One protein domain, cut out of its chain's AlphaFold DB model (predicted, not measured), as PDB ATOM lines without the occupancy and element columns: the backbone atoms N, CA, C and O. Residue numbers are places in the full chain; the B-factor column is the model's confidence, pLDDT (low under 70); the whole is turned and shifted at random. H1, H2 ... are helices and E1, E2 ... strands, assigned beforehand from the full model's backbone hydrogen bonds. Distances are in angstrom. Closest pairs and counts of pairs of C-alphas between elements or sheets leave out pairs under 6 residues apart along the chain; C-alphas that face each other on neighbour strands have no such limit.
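This is residues 145 to 204 of the 264 residues of an uncharacterized protein of Thorarchaeota archaeon (strain OWC) (UniProt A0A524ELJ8). A small antiparallel sheet, E1 E2 E3 in that order, sits by the beginning of the long helix H2, and the short helix H1 packs on H2's residues 187 to 191. Residues 196 to 204 stick out from a compact body. The 60 printed residues, with E1, E2, H1, E3 and H2 along the chain, are mixed in class and compact, radius of gyration of the C-alphas 11.9 A, spanning 39 by 18 by 18 A.

E1 is residues 146 to 148, from C-alpha 146 at (-32.424, -2.596, -24.074); E2 is 151 to 153, E3 176 to 178. H1, 161 to 169, measures 12.6 A; H2, 182 to 203, measures 31.9 A, to C-alpha 203 at (-36.208, 25.116, -28.375).

In the hairpin E1 and E2, N 148 and O 151 are within hydrogen-bond range, 2.8 A; between antiparallel E2 and E3, N 152 and O 177, 2.8 A. H2 only grazes the sheet, with residues 183 to 188; its closest C-alphas to E3 are Ala 184 and Leu 177, 6.4 A. H1 touches H2's residues 187 to 191 alone, closest C-alphas Ile 166 and Ala 190, 7.3 A, at a steep tilt of 50 degrees, opposite ways. In both helices every O i to N i+4 pair is within hydrogen-bond range.

The farthest C-alphas, Lys 149 and Phe 204, are 39.9 A apart. The printed part has no cut and no long link; pLDDT is under 70 at residues 201 to 204.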
ATOM      1  N   PRO A 145     -33.339   1.881 -22.540       87.88
ATOM      2  CA  PRO A 145     -33.709   0.508 -22.228       87.88
ATOM      3  C   PRO A 145     -33.364  -0.433 -23.385       87.88
ATOM      4  O   PRO A 145     -33.559  -0.107 -24.554       87.88
ATOM      5  N   SER A 146     -32.827  -1.610 -23.065       88.88
ATOM      6  CA  SER A 146     -32.424  -2.596 -24.074       88.88
ATOM      7  C   SER A 146     -33.002  -3.962 -23.753       88.88
ATOM      8  O   SER A 146     -32.911  -4.403 -22.602       88.88
ATOM      9  N   VAL A 147     -33.515  -4.656 -24.768       88.69
ATOM     10  CA  VAL A 147     -34.007  -6.028 -24.630       88.69
ATOM     11  C   VAL A 147     -32.840  -7.011 -24.719       88.69
ATOM     12  O   VAL A 147     -32.075  -7.011 -25.683       88.69
ATOM     13  N   LYS A 148     -32.689  -7.868 -23.707       86.94
ATOM     14  CA  LYS A 148     -31.729  -8.978 -23.685       86.94
ATOM     15  C   LYS A 148     -32.441 -10.249 -23.246       86.94
ATOM     16  O   LYS A 148     -33.048 -10.276 -22.184       86.94
ATOM     17  N   LYS A 149     -32.326 -11.320 -24.042       86.19
ATOM     18  CA  LYS A 149     -32.923 -12.640 -23.745       86.19
ATOM     19  C   LYS A 149     -34.431 -12.571 -23.428       86.19
ATOM     20  O   LYS A 149     -34.887 -13.207 -22.487       86.19
ATOM     21  N   GLY A 150     -35.184 -11.763 -24.179       87.31
ATOM     22  CA  GLY A 150     -36.632 -11.592 -23.979       87.31
ATOM     23  C   GLY A 150     -37.023 -10.717 -22.783       87.31
ATOM     24  O   GLY A 150     -38.205 -10.594 -22.501       87.31
ATOM     25  N   LYS A 151     -36.065 -10.083 -22.093       90.75
ATOM     26  CA  LYS A 151     -36.336  -9.158 -20.988       90.75
ATOM     27  C   LYS A 151     -35.861  -7.749 -21.299       90.75
ATOM     28  O   LYS A 151     -34.753  -7.569 -21.812       90.75
ATOM     29  N   LEU A 152     -36.655  -6.752 -20.933       89.94
ATOM     30  CA  LEU A 152     -36.272  -5.347 -20.955       89.94
ATOM     31  C   LEU A 152     -35.423  -5.027 -19.719       89.94
ATOM     32  O   LEU A 152     -35.884  -5.164 -18.588       89.94
ATOM     33  N   SER A 153     -34.173  -4.602 -19.919       91.75
ATOM     34  CA  SER A 153     -33.291  -4.204 -18.815       91.75
ATOM     35  C   SER A 153     -33.445  -2.718 -18.490       91.75
ATOM     36  O   SER A 153     -33.151  -1.867 -19.331       91.75
ATOM     37  N   LEU A 154     -33.823  -2.417 -17.246       90.00
ATOM     38  CA  LEU A 154     -34.018  -1.058 -16.716       90.00
ATOM     39  C   LEU A 154     -32.860  -0.591 -15.827       90.00
ATOM     40  O   LEU A 154     -32.832   0.550 -15.373       90.00
ATOM     41  N   LYS A 155     -31.853  -1.447 -15.613       89.75
ATOM     42  CA  LYS A 155     -30.721  -1.182 -14.713       89.75
ATOM     43  C   LYS A 155     -29.971   0.113 -15.040       89.75
ATOM     44  O   LYS A 155     -29.549   0.820 -14.136       89.75
ATOM     45  N   LYS A 156     -29.769   0.424 -16.323       89.88
ATOM     46  CA  LYS A 156     -29.106   1.680 -16.714       89.88
ATOM     47  C   LYS A 156     -29.995   2.885 -16.419       89.88
ATOM     48  O   LYS A 156     -29.516   3.868 -15.862       89.88
ATOM     49  N   LEU A 157     -31.280   2.773 -16.745       88.31
ATOM     50  CA  LEU A 157     -32.272   3.823 -16.544       88.31
ATOM     51  C   LEU A 157     -32.404   4.177 -15.054       88.31
ATOM     52  O   LEU A 157     -32.318   5.351 -14.696       88.31
ATOM     53  N   SER A 158     -32.457   3.168 -14.179       89.25
ATOM     54  CA  SER A 158     -32.550   3.338 -12.722       89.25
ATOM     55  C   SER A 158     -31.327   3.996 -12.079       89.25
ATOM     56  O   SER A 158     -31.389   4.415 -10.926       89.25
ATOM     57  N   HIS A 159     -30.206   4.116 -12.796       88.81
ATOM     58  CA  HIS A 159     -28.995   4.782 -12.306       88.81
ATOM     59  C   HIS A 159     -28.896   6.250 -12.741       88.81
ATOM     60  O   HIS A 159     -27.994   6.950 -12.285       88.81
ATOM     61  N   THR A 160     -29.820   6.732 -13.575       88.81
ATOM     62  CA  THR A 160     -29.872   8.133 -14.022       88.81
ATOM     63  C   THR A 160     -30.925   8.921 -13.247       88.81
ATOM     64  O   THR A 160     -31.926   8.358 -12.809       88.81
ATOM     65  N   VAL A 161     -30.721  10.230 -13.076       86.62
ATOM     66  CA  VAL A 161     -31.688  11.108 -12.384       86.62
ATOM     67  C   VAL A 161     -33.043  11.104 -13.099       86.62
ATOM     68  O   VAL A 161     -34.069  10.848 -12.473       86.62
ATOM     69  N   LEU A 162     -33.030  11.319 -14.416       87.50
ATOM     70  CA  LEU A 162     -34.236  11.381 -15.246       87.50
ATOM     71  C   LEU A 162     -34.916  10.011 -15.367       87.50
ATOM     72  O   LEU A 162     -36.128   9.902 -15.219       87.50
ATOM     73  N   GLY A 163     -34.138   8.938 -15.522       87.00
ATOM     74  CA  GLY A 163     -34.687   7.587 -15.580       87.00
ATOM     75  C   GLY A 163     -35.349   7.148 -14.274       87.00
ATOM     76  O   GLY A 163     -36.418   6.548 -14.309       87.00
ATOM     77  N   LYS A 164     -34.787   7.507 -13.111       88.50
ATOM     78  CA  LYS A 164     -35.447   7.278 -11.811       88.50
ATOM     79  C   LYS A 164     -36.786   7.999 -11.699       88.50
ATOM     80  O   LYS A 164     -37.694   7.458 -11.076       88.50
ATOM     81  N   LYS A 165     -36.895   9.210 -12.256       87.50
ATOM     82  CA  LYS A 165     -38.148   9.970 -12.264       87.50
ATOM     83  C   LYS A 165     -39.219   9.218 -13.055       87.50
ATOM     84  O   LYS A 165     -40.259   8.918 -12.492       87.50
ATOM     85  N   ILE A 166     -38.913   8.795 -14.281       90.31
ATOM     86  CA  ILE A 166     -39.860   8.047 -15.126       90.31
ATOM     87  C   ILE A 166     -40.284   6.728 -14.482       90.31
ATOM     88  O   ILE A 166     -41.467   6.412 -14.443       90.31
ATOM     89  N   LEU A 167     -39.332   5.963 -13.940       89.00
ATOM     90  CA  LEU A 167     -39.651   4.704 -13.263       89.00
ATOM     91  C   LEU A 167     -40.569   4.926 -12.056       89.00
ATOM     92  O   LEU A 167     -41.476   4.134 -11.830       89.00
ATOM     93  N   ARG A 168     -40.377   6.024 -11.316       87.75
ATOM     94  CA  ARG A 168     -41.259   6.406 -10.209       87.75
ATOM     95  C   ARG A 168     -42.642   6.828 -10.697       87.75
ATOM     96  O   ARG A 168     -43.624   6.396 -10.109       87.75
ATOM     97  N   ASP A 169     -42.713   7.635 -11.752       87.50
ATOM     98  CA  ASP A 169     -43.974   8.127 -12.318       87.50
ATOM     99  C   ASP A 169     -44.827   6.971 -12.876       87.50
ATOM    100  O   ASP A 169     -46.054   7.010 -12.814       87.50
ATOM    101  N   LEU A 170     -44.177   5.904 -13.353       87.50
ATOM    102  CA  LEU A 170     -44.818   4.667 -13.806       87.50
ATOM    103  C   LEU A 170     -44.995   3.607 -12.700       87.50
ATOM    104  O   LEU A 170     -45.518   2.531 -12.985       87.50
ATOM    105  N   CYS A 171     -44.582   3.886 -11.458       88.56
ATOM    106  CA  CYS A 171     -44.621   2.956 -10.320       88.56
ATOM    107  C   CYS A 171     -43.884   1.618 -10.559       88.56
ATOM    108  O   CYS A 171     -44.375   0.553 -10.188       88.56
ATOM    109  N   ILE A 172     -42.700   1.662 -11.179       86.56
ATOM    110  CA  ILE A 172     -41.906   0.480 -11.540       86.56
ATOM    111  C   ILE A 172     -40.671   0.368 -10.647       86.56
ATOM    112  O   ILE A 172     -39.693   1.097 -10.811       86.56
ATOM    113  N   ASP A 173     -40.686  -0.627  -9.761       85.12
ATOM    114  CA  ASP A 173     -39.567  -0.933  -8.857       85.12
ATOM    115  C   ASP A 173     -38.617  -2.016  -9.410       85.12
ATOM    116  O   ASP A 173     -37.515  -2.235  -8.894       85.12
ATOM    117  N   ALA A 174     -39.026  -2.714 -10.472       84.75
ATOM    118  CA  ALA A 174     -38.259  -3.809 -11.055       84.75
ATOM    119  C   ALA A 174     -37.084  -3.311 -11.918       84.75
ATOM    120  O   ALA A 174     -37.176  -2.332 -12.654       84.75
ATOM    121  N   ASN A 175     -35.964  -4.042 -11.887       85.25
ATOM    122  CA  ASN A 175     -34.806  -3.774 -12.756       85.25
ATOM    123  C   ASN A 175     -34.872  -4.512 -14.106       85.25
ATOM    124  O   ASN A 175     -34.092  -4.211 -15.016       85.25
ATOM    125  N   GLU A 176     -35.765  -5.492 -14.220       90.38
ATOM    126  CA  GLU A 176     -36.027  -6.268 -15.428       90.38
ATOM    127  C   GLU A 176     -37.529  -6.497 -15.562       90.38
ATOM    128  O   GLU A 176     -38.185  -6.833 -14.576       90.38
ATOM    129  N   LEU A 177     -38.042  -6.375 -16.782       89.38
ATOM    130  CA  LEU A 177     -39.417  -6.721 -17.137       89.38
ATOM    131  C   LEU A 177     -39.419  -7.697 -18.310       89.38
ATOM    132  O   LEU A 177     -38.436  -7.783 -19.051       89.38
ATOM    133  N   ASP A 178     -40.510  -8.434 -18.485       89.88
ATOM    134  CA  ASP A 178     -40.740  -9.174 -19.727       89.88
ATOM    135  C   ASP A 178     -40.862  -8.175 -20.886       89.88
ATOM    136  O   ASP A 178     -41.565  -7.177 -20.772       89.88
ATOM    137  N   ALA A 179     -40.158  -8.409 -21.992       87.19
ATOM    138  CA  ALA A 179     -40.175  -7.499 -23.135       87.19
ATOM    139  C   ALA A 179     -41.546  -7.424 -23.827       87.19
ATOM    140  O   ALA A 179     -41.802  -6.449 -24.527       87.19
ATOM    141  N   ASN A 180     -42.404  -8.431 -23.635       87.50
ATOM    142  CA  ASN A 180     -43.745  -8.472 -24.218       87.50
ATOM    143  C   ASN A 180     -44.839  -7.948 -23.275       87.50
ATOM    144  O   ASN A 180     -46.015  -8.034 -23.623       87.50
ATOM    145  N   SER A 181     -44.495  -7.464 -22.076       89.44
ATOM    146  CA  SER A 181     -45.503  -6.916 -21.167       89.44
ATOM    147  C   SER A 181     -45.960  -5.526 -21.612       89.44
ATOM    148  O   SER A 181     -45.179  -4.736 -22.148       89.44
ATOM    149  N   ASP A 182     -47.214  -5.185 -21.315       88.31
ATOM    150  CA  ASP A 182     -47.746  -3.834 -21.543       88.31
ATOM    151  C   ASP A 182     -46.909  -2.765 -20.814       88.31
ATOM    152  O   ASP A 182     -46.724  -1.653 -21.308       88.31
ATOM    153  N   GLU A 183     -46.353  -3.110 -19.649       86.25
ATOM    154  CA  GLU A 183     -45.456  -2.246 -18.874       86.25
ATOM    155  C   GLU A 183     -44.164  -1.918 -19.635       86.25
ATOM    156  O   GLU A 183     -43.700  -0.778 -19.599       86.25
ATOM    157  N   ALA A 184     -43.596  -2.886 -20.362       86.69
ATOM    158  CA  ALA A 184     -42.399  -2.669 -21.168       86.69
ATOM    159  C   ALA A 184     -42.663  -1.709 -22.341       86.69
ATOM    160  O   ALA A 184     -41.817  -0.850 -22.608       86.69
ATOM    161  N   SER A 185     -43.836  -1.799 -22.985       86.56
ATOM    162  CA  SER A 185     -44.248  -0.842 -24.029       86.56
ATOM    163  C   SER A 185     -44.384   0.567 -23.458       86.56
ATOM    164  O   SER A 185     -43.782   1.504 -23.976       86.56
ATOM    165  N   ARG A 186     -45.076   0.704 -22.318       89.12
ATOM    166  CA  ARG A 186     -45.271   1.998 -21.641       89.12
ATOM    167  C   ARG A 186     -43.957   2.670 -21.260       89.12
ATOM    168  O   ARG A 186     -43.846   3.883 -21.381       89.12
ATOM    169  N   ILE A 187     -42.954   1.908 -20.817       89.38
ATOM    170  CA  ILE A 187     -41.627   2.467 -20.520       89.38
ATOM    171  C   ILE A 187     -40.928   2.946 -21.787       89.38
ATOM    172  O   ILE A 187     -40.284   3.990 -21.754       89.38
ATOM    173  N   GLY A 188     -41.016   2.185 -22.882       87.31
ATOM    174  CA  GLY A 188     -40.450   2.595 -24.167       87.31
ATOM    175  C   GLY A 188     -41.066   3.906 -24.653       87.31
ATOM    176  O   GLY A 188     -40.343   4.857 -24.936       87.31
ATOM    177  N   GLU A 189     -42.394   3.979 -24.640       89.19
ATOM    178  CA  GLU A 189     -43.157   5.173 -25.014       89.19
ATOM    179  C   GLU A 189     -42.843   6.363 -24.105       89.19
ATOM    180  O   GLU A 189     -42.528   7.442 -24.597       89.19
ATOM    181  N   ALA A 190     -42.859   6.174 -22.782       88.62
ATOM    182  CA  ALA A 190     -42.513   7.226 -21.828       88.62
ATOM    183  C   ALA A 190     -41.061   7.692 -21.993       88.62
ATOM    184  O   ALA A 190     -40.774   8.880 -21.839       88.62
ATOM    185  N   TYR A 191     -40.146   6.774 -22.323       90.88
ATOM    186  CA  TYR A 191     -38.749   7.111 -22.550       90.88
ATOM    187  C   TYR A 191     -38.589   8.054 -23.743       90.88
ATOM    188  O   TYR A 191     -37.930   9.090 -23.617       90.88
ATOM    189  N   ASP A 192     -39.202   7.688 -24.871       89.56
ATOM    190  CA  ASP A 192     -39.146   8.450 -26.117       89.56
ATOM    191  C   ASP A 192     -39.915   9.778 -25.986       89.56
ATOM    192  O   ASP A 192     -39.411  10.818 -26.407       89.56
ATOM    193  N   HIS A 193     -41.080   9.776 -25.326       89.50
ATOM    194  CA  HIS A 193     -41.862  10.987 -25.060       89.50
ATOM    195  C   HIS A 193     -41.069  12.002 -24.238       89.50
ATOM    196  O   HIS A 193     -40.988  13.169 -24.604       89.50
ATOM    197  N   TYR A 194     -40.429  11.554 -23.156       86.88
ATOM    198  CA  TYR A 194     -39.647  12.441 -22.301       86.88
ATOM    199  C   TYR A 194     -38.429  13.025 -23.025       86.88
ATOM    200  O   TYR A 194     -38.059  14.176 -22.807       86.88
ATOM    201  N   LEU A 195     -37.802  12.243 -23.911       87.44
ATOM    202  CA  LEU A 195     -36.698  12.736 -24.729       87.44
ATOM    203  C   LEU A 195     -37.165  13.823 -25.709       87.44
ATOM    204  O   LEU A 195     -36.491  14.838 -25.857       87.44
ATOM    205  N   LEU A 196     -38.334  13.628 -26.320       87.19
ATOM    206  CA  LEU A 196     -38.946  14.590 -27.229       87.19
ATOM    207  C   LEU A 196     -39.395  15.867 -26.504       87.19
ATOM    208  O   LEU A 196     -39.182  16.963 -27.012       87.19
ATOM    209  N   GLU A 197     -39.958  15.754 -25.299       84.25
ATOM    210  CA  GLU A 197     -40.274  16.912 -24.451       84.25
ATOM    211  C   GLU A 197     -39.030  17.750 -24.148       84.25
ATOM    212  O   GLU A 197     -39.091  18.976 -24.212       84.25
ATOM    213  N   ILE A 198     -37.903  17.104 -23.833       81.69
ATOM    214  CA  ILE A 198     -36.627  17.788 -23.590       81.69
ATOM    215  C   ILE A 198     -36.175  18.543 -24.843       81.69
ATOM    216  O   ILE A 198     -35.830  19.713 -24.749       81.69
ATOM    217  N   GLU A 199     -36.216  17.902 -26.009       77.31
ATOM    218  CA  GLU A 199     -35.800  18.527 -27.272       77.31
ATOM    219  C   GLU A 199     -36.691  19.728 -27.628       77.31
ATOM    220  O   GLU A 199     -36.187  20.787 -27.988       77.31
ATOM    221  N   LEU A 200     -38.006  19.618 -27.418       77.06
ATOM    222  CA  LEU A 200     -38.939  20.732 -27.613       77.06
ATOM    223  C   LEU A 200     -38.754  21.865 -26.595       77.06
ATOM    224  O   LEU A 200     -39.029  23.020 -26.911       77.06
ATOM    225  N   SER A 201     -38.335  21.549 -25.368       65.94
ATOM    226  CA  SER A 201     -38.117  22.548 -24.315       65.94
ATOM    227  C   SER A 201     -36.734  23.199 -24.364       65.94
ATOM    228  O   SER A 201     -36.596  24.306 -23.857       65.94
ATOM    229  N   GLU A 202     -35.739  22.596 -25.019       57.75
ATOM    230  CA  GLU A 202     -34.506  23.297 -25.413       57.75
ATOM    231  C   GLU A 202     -34.791  24.377 -26.476       57.75
ATOM    232  O   GLU A 202     -34.204  25.459 -26.420       57.75
ATOM    233  N   ASP A 203     -35.751  24.134 -27.378       48.12
ATOM    234  CA  ASP A 203     -36.208  25.116 -28.375       48.12
ATOM    235  C   ASP A 203     -37.149  26.186 -27.787       48.12
ATOM    236  O   ASP A 203     -37.286  27.288 -28.329       48.12
ATOM    237  N   PHE A 204     -37.781  25.895 -26.647       39.59
ATOM    238  CA  PHE A 204     -38.606  26.834 -25.895       39.59
ATOM    239  C   PHE A 204     -37.778  27.428 -24.757       39.59
ATOM    240  O   PHE A 204     -37.804  26.939 -23.630       39.59
TER     241      PHE A 204